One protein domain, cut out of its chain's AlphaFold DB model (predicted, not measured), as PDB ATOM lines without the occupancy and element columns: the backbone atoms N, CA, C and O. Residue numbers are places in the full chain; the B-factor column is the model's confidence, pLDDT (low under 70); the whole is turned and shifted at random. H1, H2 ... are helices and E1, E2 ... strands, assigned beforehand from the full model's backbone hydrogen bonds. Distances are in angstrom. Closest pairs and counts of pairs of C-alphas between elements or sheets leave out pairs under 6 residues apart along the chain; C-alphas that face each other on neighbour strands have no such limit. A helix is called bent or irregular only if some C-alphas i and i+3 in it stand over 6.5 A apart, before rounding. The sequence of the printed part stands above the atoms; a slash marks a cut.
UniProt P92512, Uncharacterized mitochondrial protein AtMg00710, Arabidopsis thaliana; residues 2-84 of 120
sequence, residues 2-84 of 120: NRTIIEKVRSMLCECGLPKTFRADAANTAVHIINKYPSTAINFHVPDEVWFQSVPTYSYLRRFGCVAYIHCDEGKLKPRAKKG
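This is residues 2 to 84 of the 120 residues of the protein "Uncharacterized mitochondrial protein AtMg00710" of Arabidopsis thaliana (UniProt P92512). Two helices, H1 and H2, cross each other, and short H3 packs on the last residues of H2; from there the long stretch 53 to 68 leads to a small hairpin, E1 and E2, at the far end. The 83 printed residues, mostly helix by class, hold H1, H2, H3, then antiparallel E1 and E2. The whole is loose, radius of gyration of the C-alphas 17.0 A, and flat, spanning 56 by 31 by 15 A.

Find C-alpha 2 at (-25.884, 31.137, -27.589); H1 runs from there to residue 16, 21.3 A. H2, residues 20 to 36, covers 24.6 A; it is irregular, C-alphas 21 and 24 being 7.5 A apart, with a kink of 29 degrees near residue 27. H3 is residues 47 to 52, 8.5 A. E1, residues 69 to 71, and E2, residues 81 to 83, each measure 6.4 A; E2 ends at C-alpha 83, (-49.493, 55.283, -22.968).

H1 and H2 touch, closest at the C-alphas of Val 9 and Ala 26, 5.2 A, at a steep tilt of 63 degrees, opposite ways. H2 touches H3 with residues 35 to 36 alone, the closest C-alphas being Asn 35 and Pro 47, 4.9 A; they are about perpendicular at 74 degrees. In the hairpin, N 70 and O 82 are within hydrogen-bond range at 2.9 A. Every O i to N i+4 pair is within range in H1 and H3, 11 of 13 in H2. H1 and H2 are apart from both strands.

The C-alphas farthest apart, Asn 43 and Leu 77, are 56.2 A apart. The printed part has no cut; the link from H3 to E1 is long. Residues 68 to 69, 76 and 78 to 84 have pLDDT under 70.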
ATOM      1  N   ASN A   2     -24.424  31.374 -27.556       83.31
ATOM      2  CA  ASN A   2     -25.884  31.137 -27.589       83.31
ATOM      3  C   ASN A   2     -26.532  31.002 -26.199       83.31
ATOM      4  O   ASN A   2     -27.583  31.587 -25.953       83.31
ATOM      5  N   ARG A   3     -25.879  30.294 -25.268       88.03
ATOM      6  CA  ARG A   3     -26.343  30.166 -23.879       88.03
ATOM      7  C   ARG A   3     -26.509  31.528 -23.191       88.03
ATOM      8  O   ARG A   3     -27.576  31.804 -22.660       88.03
ATOM      9  N   THR A   4     -25.505  32.399 -23.294       86.67
ATOM     10  CA  THR A   4     -25.513  33.756 -22.725       86.67
ATOM     11  C   THR A   4     -26.652  34.610 -23.278       86.67
ATOM     12  O   THR A   4     -27.292  35.343 -22.528       86.67
ATOM     13  N   ILE A   5     -26.934  34.508 -24.582       87.22
ATOM     14  CA  ILE A   5     -28.049  35.230 -25.207       87.22
ATOM     15  C   ILE A   5     -29.375  34.737 -24.620       87.22
ATOM     16  O   ILE A   5     -30.177  35.546 -24.169       87.22
ATOM     17  N   ILE A   6     -29.591  33.421 -24.564       91.45
ATOM     18  CA  ILE A   6     -30.833  32.833 -24.035       91.45
ATOM     19  C   ILE A   6     -31.037  33.192 -22.556       91.45
ATOM     20  O   ILE A   6     -32.158  33.499 -22.150       91.45
ATOM     21  N   GLU A   7     -29.975  33.173 -21.751       92.02
ATOM     22  CA  GLU A   7     -30.013  33.577 -20.341       92.02
ATOM     23  C   GLU A   7     -30.386  35.059 -20.194       92.02
ATOM     24  O   GLU A   7     -31.294  35.380 -19.427       92.02
ATOM     25  N   LYS A   8     -29.789  35.954 -20.995       89.86
ATOM     26  CA  LYS A   8     -30.162  37.378 -21.018       89.86
ATOM     27  C   LYS A   8     -31.606  37.594 -21.466       89.86
ATOM     28  O   LYS A   8     -32.315  38.354 -20.822       89.86
ATOM     29  N   VAL A   9     -32.066  36.894 -22.503       90.56
ATOM     30  CA  VAL A   9     -33.464  36.953 -22.969       90.56
ATOM     31  C   VAL A   9     -34.427  36.551 -21.860       90.56
ATOM     32  O   VAL A   9     -35.410  37.242 -21.610       90.56
ATOM     33  N   ARG A  10     -34.141  35.443 -21.169       91.35
ATOM     34  CA  ARG A  10     -34.953  34.982 -20.037       91.35
ATOM     35  C   ARG A  10     -34.963  36.004 -18.903       91.35
ATOM     36  O   ARG A  10     -36.037  36.297 -18.391       91.35
ATOM     37  N   SER A  11     -33.802  36.560 -18.562       90.23
ATOM     38  CA  SER A  11     -33.674  37.600 -17.537       90.23
ATOM     39  C   SER A  11     -34.476  38.852 -17.894       90.23
ATOM     40  O   SER A  11     -35.243  39.322 -17.065       90.23
ATOM     41  N   MET A  12     -34.364  39.351 -19.129       88.02
ATOM     42  CA  MET A  12     -35.082  40.545 -19.596       88.02
ATOM     43  C   MET A  12     -36.598  40.359 -19.563       88.02
ATOM     44  O   MET A  12     -37.318  41.243 -19.108       88.02
ATOM     45  N   LEU A  13     -37.092  39.207 -20.026       87.81
ATOM     46  CA  LEU A  13     -38.525  38.906 -19.994       87.81
ATOM     47  C   LEU A  13     -39.043  38.773 -18.557       87.81
ATOM     48  O   LEU A  13     -40.130  39.258 -18.265       87.81
ATOM     49  N   CYS A  14     -38.258  38.152 -17.670       89.24
ATOM     50  CA  CYS A  14     -38.593  38.015 -16.253       89.24
ATOM     51  C   CYS A  14     -38.638  39.379 -15.544       89.24
ATOM     52  O   CYS A  14     -39.603  39.671 -14.849       89.24
ATOM     53  N   GLU A  15     -37.635  40.235 -15.772       86.45
ATOM     54  CA  GLU A  15     -37.540  41.573 -15.171       86.45
ATOM     55  C   GLU A  15     -38.684  42.493 -15.619       86.45
ATOM     56  O   GLU A  15     -39.212  43.259 -14.819       86.45
ATOM     57  N   CYS A  16     -39.088  42.408 -16.889       81.87
ATOM     58  CA  CYS A  16     -40.118  43.287 -17.446       81.87
ATOM     59  C   CYS A  16     -41.547  42.752 -17.277       81.87
ATOM     60  O   CYS A  16     -42.492  43.458 -17.613       81.87
ATOM     61  N   GLY A  17     -41.718  41.502 -16.833       84.39
ATOM     62  CA  GLY A  17     -43.027  40.842 -16.775       84.39
ATOM     63  C   GLY A  17     -43.671  40.593 -18.146       84.39
ATOM     64  O   GLY A  17     -44.872  40.352 -18.218       84.39
ATOM     65  N   LEU A  18     -42.891  40.645 -19.233       80.86
ATOM     66  CA  LEU A  18     -43.402  40.551 -20.602       80.86
ATOM     67  C   LEU A  18     -43.683  39.092 -21.012       80.86
ATOM     68  O   LEU A  18     -42.916  38.181 -20.665       80.86
ATOM     69  N   PRO A  19     -44.724  38.838 -21.827       84.68
ATOM     70  CA  PRO A  19     -45.013  37.502 -22.330       84.68
ATOM     71  C   PRO A  19     -43.902  36.970 -23.250       84.68
ATOM     72  O   PRO A  19     -43.153  37.703 -23.896       84.68
ATOM     73  N   LYS A  20     -43.821  35.636 -23.368       85.75
ATOM     74  CA  LYS A  20     -42.815  34.931 -24.195       85.75
ATOM     75  C   LYS A  20     -42.879  35.284 -25.689       85.75
ATOM     76  O   LYS A  20     -41.949  34.944 -26.419       85.75
ATOM     77  N   THR A  21     -43.943  35.935 -26.146       84.78
ATOM     78  CA  THR A  21     -44.077  36.467 -27.509       84.78
ATOM     79  C   THR A  21     -42.980  37.486 -27.836       84.78
ATOM     80  O   THR A  21     -42.489  37.495 -28.959       84.78
ATOM     81  N   PHE A  22     -42.485  38.236 -26.844       82.97
ATOM     82  CA  PHE A  22     -41.412  39.232 -27.001       82.97
ATOM     83  C   PHE A  22     -39.992  38.643 -27.008       82.97
ATOM     84  O   PHE A  22     -39.004  39.369 -26.898       82.97
ATOM     85  N   ARG A  23     -39.839  37.317 -27.133       86.76
ATOM     86  CA  ARG A  23     -38.516  36.666 -27.165       86.76
ATOM     87  C   ARG A  23     -37.617  37.184 -28.284       86.76
ATOM     88  O   ARG A  23     -36.415  37.276 -28.063       86.76
ATOM     89  N   ALA A  24     -38.176  37.501 -29.451       87.35
ATOM     90  CA  ALA A  24     -37.409  38.020 -30.580       87.35
ATOM     91  C   ALA A  24     -36.840  39.417 -30.278       87.35
ATOM     92  O   ALA A  24     -35.639  39.637 -30.430       87.35
ATOM     93  N   ASP A  25     -37.667  40.324 -29.753       83.20
ATOM     94  CA  ASP A  25     -37.244  41.677 -29.371       83.20
ATOM     95  C   ASP A  25     -36.242  41.657 -28.213       83.20
ATOM     96  O   ASP A  25     -35.229  42.363 -28.236       83.20
ATOM     97  N   ALA A  26     -36.472  40.787 -27.226       87.14
ATOM     98  CA  ALA A  26     -35.536  40.560 -26.133       87.14
ATOM     99  C   ALA A  26     -34.201  39.991 -26.644       87.14
ATOM    100  O   ALA A  26     -33.143  40.398 -26.171       87.14
ATOM    101  N   ALA A  27     -34.218  39.079 -27.625       88.38
ATOM    102  CA  ALA A  27     -33.001  38.505 -28.205       88.38
ATOM    103  C   ALA A  27     -32.190  39.549 -28.969       88.38
ATOM    104  O   ALA A  27     -30.982  39.657 -28.751       88.38
ATOM    105  N   ASN A  28     -32.852  40.365 -29.790       85.15
ATOM    106  CA  ASN A  28     -32.214  41.480 -30.486       85.15
ATOM    107  C   ASN A  28     -31.593  42.469 -29.493       85.15
ATOM    108  O   ASN A  28     -30.433  42.853 -29.647       85.15
ATOM    109  N   THR A  29     -32.323  42.815 -28.430       83.88
ATOM    110  CA  THR A  29     -31.827  43.707 -27.372       83.88
ATOM    111  C   THR A  29     -30.628  43.100 -26.641       83.88
ATOM    112  O   THR A  29     -29.624  43.778 -26.430       83.88
ATOM    113  N   ALA A  30     -30.683  41.811 -26.300       87.62
ATOM    114  CA  ALA A  30     -29.589  41.102 -25.642       87.62
ATOM    115  C   ALA A  30     -28.316  41.074 -26.490       87.62
ATOM    116  O   ALA A  30     -27.239  41.351 -25.963       87.62
ATOM    117  N   VAL A  31     -28.428  40.779 -27.788       86.04
ATOM    118  CA  VAL A  31     -27.286  40.794 -28.715       86.04
ATOM    119  C   VAL A  31     -26.736  42.208 -28.873       86.04
ATOM    120  O   VAL A  31     -25.525  42.399 -28.810       86.04
ATOM    121  N   HIS A  32     -27.609  43.206 -29.008       83.06
ATOM    122  CA  HIS A  32     -27.188  44.599 -29.121       83.06
ATOM    123  C   HIS A  32     -26.395  45.068 -27.897       83.06
ATOM    124  O   HIS A  32     -25.333  45.668 -28.033       83.06
ATOM    125  N   ILE A  33     -26.888  44.736 -26.704       84.16
ATOM    126  CA  ILE A  33     -26.194  44.978 -25.439       84.16
ATOM    127  C   ILE A  33     -24.848  44.248 -25.445       84.16
ATOM    128  O   ILE A  33     -23.821  44.890 -25.262       84.16
ATOM    129  N   ILE A  34     -24.812  42.941 -25.724       84.99
ATOM    130  CA  ILE A  34     -23.554  42.170 -25.759       84.99
ATOM    131  C   ILE A  34     -22.515  42.816 -26.687       84.99
ATOM    132  O   ILE A  34     -21.344  42.872 -26.325       84.99
ATOM    133  N   ASN A  35     -22.932  43.338 -27.840       83.68
ATOM    134  CA  ASN A  35     -22.020  43.962 -28.794       83.68
ATOM    135  C   ASN A  35     -21.496  45.328 -28.335       83.68
ATOM    136  O   ASN A  35     -20.449  45.753 -28.806       83.68
ATOM    137  N   LYS A  36     -22.188  46.013 -27.421       85.20
ATOM    138  CA  LYS A  36     -21.793  47.336 -26.916       85.20
ATOM    139  C   LYS A  36     -21.045  47.322 -25.596       85.20
ATOM    140  O   LYS A  36     -20.461  48.335 -25.238       85.20
ATOM    141  N   TYR A  37     -21.074  46.219 -24.862       84.19
ATOM    142  CA  TYR A  37     -20.322  46.117 -23.619       84.19
ATOM    143  C   TYR A  37     -18.949  45.475 -23.855       84.19
ATOM    144  O   TYR A  37     -18.814  44.628 -24.744       84.19
ATOM    145  N   PRO A  38     -17.936  45.849 -23.050       85.23
ATOM    146  CA  PRO A  38     -16.640  45.190 -23.043       85.23
ATOM    147  C   PRO A  38     -16.809  43.683 -22.905       85.23
ATOM    148  O   PRO A  38     -17.508  43.207 -22.004       85.23
ATOM    149  N   SER A  39     -16.164  42.925 -23.783       83.07
ATOM    150  CA  SER A  39     -16.218  41.468 -23.739       83.07
ATOM    151  C   SER A  39     -14.850  40.901 -23.394       83.07
ATOM    152  O   SER A  39     -13.849  41.190 -24.052       83.07
ATOM    153  N   THR A  40     -14.810  40.035 -22.381       85.87
ATOM    154  CA  THR A  40     -13.599  39.294 -21.992       85.87
ATOM    155  C   THR A  40     -13.041  38.461 -23.145       85.87
ATOM    156  O   THR A  40     -11.840  38.231 -23.207       85.87
ATOM    157  N   ALA A  41     -13.890  38.057 -24.097       83.66
ATOM    158  CA  ALA A  41     -13.483  37.289 -25.269       83.66
ATOM    159  C   ALA A  41     -12.622  38.087 -26.267       83.66
ATOM    160  O   ALA A  41     -11.987  37.483 -27.124       83.66
ATOM    161  N   ILE A  42     -12.609  39.421 -26.178       84.78
ATOM    162  CA  ILE A  42     -11.823  40.309 -27.046       84.78
ATOM    163  C   ILE A  42     -10.981  41.282 -26.216       84.78
ATOM    164  O   ILE A  42     -10.955  42.473 -26.497       84.78
ATOM    165  N   ASN A  43     -10.312  40.792 -25.168       88.30
ATOM    166  CA  ASN A  43      -9.430  41.602 -24.314       88.30
ATOM    167  C   ASN A  43     -10.108  42.865 -23.748       88.30
ATOM    168  O   ASN A  43      -9.486  43.917 -23.657       88.30
ATOM    169  N   PHE A  44     -11.392  42.763 -23.383       87.30
ATOM    170  CA  PHE A  44     -12.209  43.880 -22.890       87.30
ATOM    171  C   PHE A  44     -12.440  45.015 -23.898       87.30
ATOM    172  O   PHE A  44     -12.923  46.081 -23.520       87.30
ATOM    173  N   HIS A  45     -12.194  44.787 -25.189       85.28
ATOM    174  CA  HIS A  45     -12.682  45.688 -26.225       85.28
ATOM    175  C   HIS A  45     -14.208  45.590 -26.370       85.28
ATOM    176  O   HIS A  45     -14.838  44.604 -25.966       85.28
ATOM    177  N   VAL A  46     -14.808  46.628 -26.952       85.65
ATOM    178  CA  VAL A  46     -16.232  46.654 -27.291       85.65
ATOM    179  C   VAL A  46     -16.414  46.127 -28.719       85.65
ATOM    180  O   VAL A  46     -15.845  46.707 -29.643       85.65
ATOM    181  N   PRO A  47     -17.202  45.057 -28.947       85.17
ATOM    182  CA  PRO A  47     -17.354  44.479 -30.286       85.17
ATOM    183  C   PRO A  47     -17.832  45.476 -31.353       85.17
ATOM    184  O   PRO A  47     -17.346  45.442 -32.478       85.17
ATOM    185  N   ASP A  48     -18.755  46.372 -30.994       83.78
ATOM    186  CA  ASP A  48     -19.290  47.423 -31.870       83.78
ATOM    187  C   ASP A  48     -18.189  48.405 -32.306       83.78
ATOM    188  O   ASP A  48     -18.091  48.765 -33.476       83.78
ATOM    189  N   GLU A  49     -17.310  48.778 -31.374       86.66
ATOM    190  CA  GLU A  49     -16.176  49.664 -31.632       86.66
ATOM    191  C   GLU A  49     -15.134  48.990 -32.523       86.66
ATOM    192  O   GLU A  49     -14.675  49.585 -33.494       86.66
ATOM    193  N   VAL A  50     -14.814  47.722 -32.255       85.20
ATOM    194  CA  VAL A  50     -13.879  46.939 -33.078       85.20
ATOM    195  C   VAL A  50     -14.415  46.759 -34.500       85.20
ATOM    196  O   VAL A  50     -13.648  46.808 -35.461       85.20
ATOM    197  N   TRP A  51     -15.726  46.556 -34.649       82.84
ATOM    198  CA  TRP A  51     -16.341  46.272 -35.943       82.84
ATOM    199  C   TRP A  51     -16.546  47.522 -36.802       82.84
ATOM    200  O   TRP A  51     -16.255  47.505 -37.998       82.84
ATOM    201  N   PHE A  52     -17.055  48.603 -36.208       83.92
ATOM    202  CA  PHE A  52     -17.373  49.838 -36.929       83.92
ATOM    203  C   PHE A  52     -16.280  50.903 -36.830       83.92
ATOM    204  O   PHE A  52     -16.426  51.957 -37.445       83.92
ATOM    205  N   GLN A  53     -15.211  50.648 -36.067       84.69
ATOM    206  CA  GLN A  53     -14.131  51.607 -35.794       84.69
ATOM    207  C   GLN A  53     -14.666  52.958 -35.291       84.69
ATOM    208  O   GLN A  53     -14.117  54.018 -35.578       84.69
ATOM    209  N   SER A  54     -15.781  52.917 -34.559       84.57
ATOM    210  CA  SER A  54     -16.508  54.087 -34.080       84.57
ATOM    211  C   SER A  54     -16.913  53.876 -32.633       84.57
ATOM    212  O   SER A  54     -17.390  52.804 -32.263       84.57
ATOM    213  N   VAL A  55     -16.807  54.934 -31.830       82.56
ATOM    214  CA  VAL A  55     -17.243  54.901 -30.434       82.56
ATOM    215  C   VAL A  55     -18.763  54.694 -30.387       82.56
ATOM    216  O   VAL A  55     -19.510  55.481 -30.984       82.56
ATOM    217  N   PRO A  56     -19.264  53.652 -29.703       77.30
ATOM    218  CA  PRO A  56     -20.696  53.423 -29.582       77.30
ATOM    219  C   PRO A  56     -21.335  54.545 -28.760       77.30
ATOM    220  O   PRO A  56     -20.906  54.860 -27.655       77.30
ATOM    221  N   THR A  57     -22.406  55.139 -29.282       82.50
ATOM    222  CA  THR A  57     -23.222  56.085 -28.507       82.50
ATOM    223  C   THR A  57     -24.210  55.321 -27.625       82.50
ATOM    224  O   THR A  57     -24.824  54.355 -28.077       82.50
ATOM    225  N   TYR A  58     -24.392  55.769 -26.378       84.09
ATOM    226  CA  TYR A  58     -25.289  55.140 -25.395       84.09
ATOM    227  C   TYR A  58     -26.539  55.981 -25.085       84.09
ATOM    228  O   TYR A  58     -27.459  55.490 -24.438       84.09
ATOM    229  N   SER A  59     -26.616  57.227 -25.565       84.03
ATOM    230  CA  SER A  59     -27.688  58.185 -25.230       84.03
ATOM    231  C   SER A  59     -29.091  57.731 -25.645       84.03
ATOM    232  O   SER A  59     -30.085  58.177 -25.076       84.03
ATOM    233  N   TYR A  60     -29.181  56.849 -26.641       80.42
ATOM    234  CA  TYR A  60     -30.442  56.288 -27.120       80.42
ATOM    235  C   TYR A  60     -30.842  54.996 -26.398       80.42
ATOM    236  O   TYR A  60     -31.943  54.496 -26.625       80.42
ATOM    237  N   LEU A  61     -29.971  54.431 -25.553       77.69
ATOM    238  CA  LEU A  61     -30.282  53.190 -24.859       77.69
ATOM    239  C   LEU A  61     -31.385  53.422 -23.834       77.69
ATOM    240  O   LEU A  61     -31.356  54.340 -23.012       77.69
ATOM    241  N   ARG A  62     -32.374  52.542 -23.888       78.09
ATOM    242  CA  ARG A  62     -33.525  52.514 -22.997       78.09
ATOM    243  C   ARG A  62     -33.606  51.131 -22.360       78.09
ATOM    244  O   ARG A  62     -33.197  50.145 -22.972       78.09
ATOM    245  N   ARG A  63     -34.122  51.050 -21.127       78.63
ATOM    246  CA  ARG A  63     -34.361  49.755 -20.472       78.63
ATOM    247  C   ARG A  63     -35.340  48.953 -21.333       78.63
ATOM    248  O   ARG A  63     -36.321  49.510 -21.830       78.63
ATOM    249  N   PHE A  64     -35.088  47.660 -21.513       79.91
ATOM    250  CA  PHE A  64     -36.084  46.786 -22.127       79.91
ATOM    251  C   PHE A  64     -37.395  46.874 -21.320       79.91
ATOM    252  O   PHE A  64     -37.350  47.033 -20.106       79.91
ATOM    253  N   GLY A  65     -38.553  46.887 -21.981       73.85
ATOM    254  CA  GLY A  65     -39.837  47.053 -21.285       73.85
ATOM    255  C   GLY A  65     -40.142  48.465 -20.754       73.85
ATOM    256  O   GLY A  65     -41.043  48.611 -19.934       73.85
ATOM    257  N   CYS A  66     -39.439  49.518 -21.206       76.61
ATOM    258  CA  CYS A  66     -39.883  50.900 -20.970       76.61
ATOM    259  C   CYS A  66     -41.363  51.081 -21.307       76.61
ATOM    260  O   CYS A  66     -41.797  50.732 -22.406       76.61
ATOM    261  N   VAL A  67     -42.086  51.793 -20.443       70.01
ATOM    262  CA  VAL A  67     -43.297  52.487 -20.883       70.01
ATOM    263  C   VAL A  67     -42.867  53.561 -21.867       70.01
ATOM    264  O   VAL A  67     -42.025  54.397 -21.532       70.01
ATOM    265  N   ALA A  68     -43.469  53.598 -23.048       66.73
ATOM    266  CA  ALA A  68     -43.411  54.820 -23.823       66.73
ATOM    267  C   ALA A  68     -44.739  55.178 -24.459       66.73
ATOM    268  O   ALA A  68     -45.707  54.419 -24.460       66.73
ATOM    269  N   TYR A  69     -44.795  56.440 -24.857       68.44
ATOM    270  CA  TYR A  69     -46.014  57.129 -25.213       68.44
ATOM    271  C   TYR A  69     -46.032  57.311 -26.719       68.44
ATOM    272  O   TYR A  69     -45.049  57.757 -27.313       68.44
ATOM    273  N   ILE A  70     -47.142  56.938 -27.334       71.36
ATOM    274  CA  ILE A  70     -47.361  57.148 -28.758       71.36
ATOM    275  C   ILE A  70     -48.037  58.505 -28.899       71.36
ATOM    276  O   ILE A  70     -49.005  58.805 -28.191       71.36
ATOM    277  N   HIS A  71     -47.498  59.332 -29.792       74.86
ATOM    278  CA  HIS A  71     -48.145  60.578 -30.153       74.86
ATOM    279  C   HIS A  71     -49.397  60.272 -30.975       74.86
ATOM    280  O   HIS A  71     -49.309  59.632 -32.023       74.86
ATOM    281  N   CYS A  72     -50.557  60.696 -30.487       70.35
ATOM    282  CA  CYS A  72     -51.835  60.513 -31.158       70.35
ATOM    283  C   CYS A  72     -52.501  61.878 -31.339       70.35
ATOM    284  O   CYS A  72     -52.923  62.499 -30.363       70.35
ATOM    285  N   ASP A  73     -52.637  62.322 -32.585       74.15
ATOM    286  CA  ASP A  73     -53.378  63.535 -32.926       74.15
ATOM    287  C   ASP A  73     -54.868  63.214 -33.105       74.15
ATOM    288  O   ASP A  73     -55.383  63.101 -34.213       74.15
ATOM    289  N   GLU A  74     -55.589  63.064 -31.991       70.11
ATOM    290  CA  GLU A  74     -57.049  62.846 -31.994       70.11
ATOM    291  C   GLU A  74     -57.854  64.142 -31.768       70.11
ATOM    292  O   GLU A  74     -59.002  64.110 -31.320       70.11
ATOM    293  N   GLY A  75     -57.255  65.296 -32.076       70.33
ATOM    294  CA  GLY A  75     -57.866  66.619 -31.923       70.33
ATOM    295  C   GLY A  75     -57.385  67.395 -30.692       70.33
ATOM    296  O   GLY A  75     -56.781  66.850 -29.770       70.33
ATOM    297  N   LYS A  76     -57.648  68.710 -30.680       66.43
ATOM    298  CA  LYS A  76     -57.049  69.693 -29.746       66.43
ATOM    299  C   LYS A  76     -57.335  69.462 -28.254       66.43
ATOM    300  O   LYS A  76     -56.658  70.064 -27.431       66.43
ATOM    301  N   LEU A  77     -58.319  68.628 -27.914       70.35
ATOM    302  CA  LEU A  77     -58.801  68.433 -26.540       70.35
ATOM    303  C   LEU A  77     -58.500  67.043 -25.964       70.35
ATOM    304  O   LEU A  77     -58.788  66.800 -24.796       70.35
ATOM    305  N   LYS A  78     -57.930  66.123 -26.752       67.19
ATOM    306  CA  LYS A  78     -57.556  64.790 -26.265       67.19
ATOM    307  C   LYS A  78     -56.075  64.746 -25.874       67.19
ATOM    308  O   LYS A  78     -55.271  65.461 -26.476       67.19
ATOM    309  N   PRO A  79     -55.686  63.904 -24.895       66.61
ATOM    310  CA  PRO A  79     -54.284  63.694 -24.566       66.61
ATOM    311  C   PRO A  79     -53.513  63.262 -25.813       66.61
ATOM    312  O   PRO A  79     -53.765  62.197 -26.375       66.61
ATOM    313  N   ARG A  80     -52.554  64.092 -26.233       68.29
ATOM    314  CA  ARG A  80     -51.699  63.823 -27.401       68.29
ATOM    315  C   ARG A  80     -50.733  62.663 -27.186       68.29
ATOM    316  O   ARG A  80     -50.078  62.231 -28.124       68.29
ATOM    317  N   ALA A  81     -50.596  62.198 -25.951       67.16
ATOM    318  CA  ALA A  81     -49.750  61.084 -25.574       67.16
ATOM    319  C   ALA A  81     -50.644  59.976 -25.022       67.16
ATOM    320  O   ALA A  81     -51.174  60.095 -23.916       67.16
ATOM    321  N   LYS A  82     -50.807  58.894 -25.782       65.64
ATOM    322  CA  LYS A  82     -51.390  57.662 -25.250       65.64
ATOM    323  C   LYS A  82     -50.259  56.803 -24.721       65.64
ATOM    324  O   LYS A  82     -49.258  56.609 -25.413       65.64
ATOM    325  N   LYS A  83     -50.397  56.310 -23.486       64.08
ATOM    326  CA  LYS A  83     -49.493  55.283 -22.968       64.08
ATOM    327  C   LYS A  83     -49.566  54.123 -23.954       64.08
ATOM    328  O   LYS A  83     -50.646  53.584 -24.174       64.08
ATOM    329  N   GLY A  84     -48.447  53.805 -24.593       59.26
ATOM    330  CA  GLY A  84     -48.350  52.601 -25.391       59.26
ATOM    331  C   GLY A  84     -48.571  51.442 -24.437       59.26
ATOM    332  O   GLY A  84     -47.735  51.187 -23.570       59.26
TER     333      GLY A  84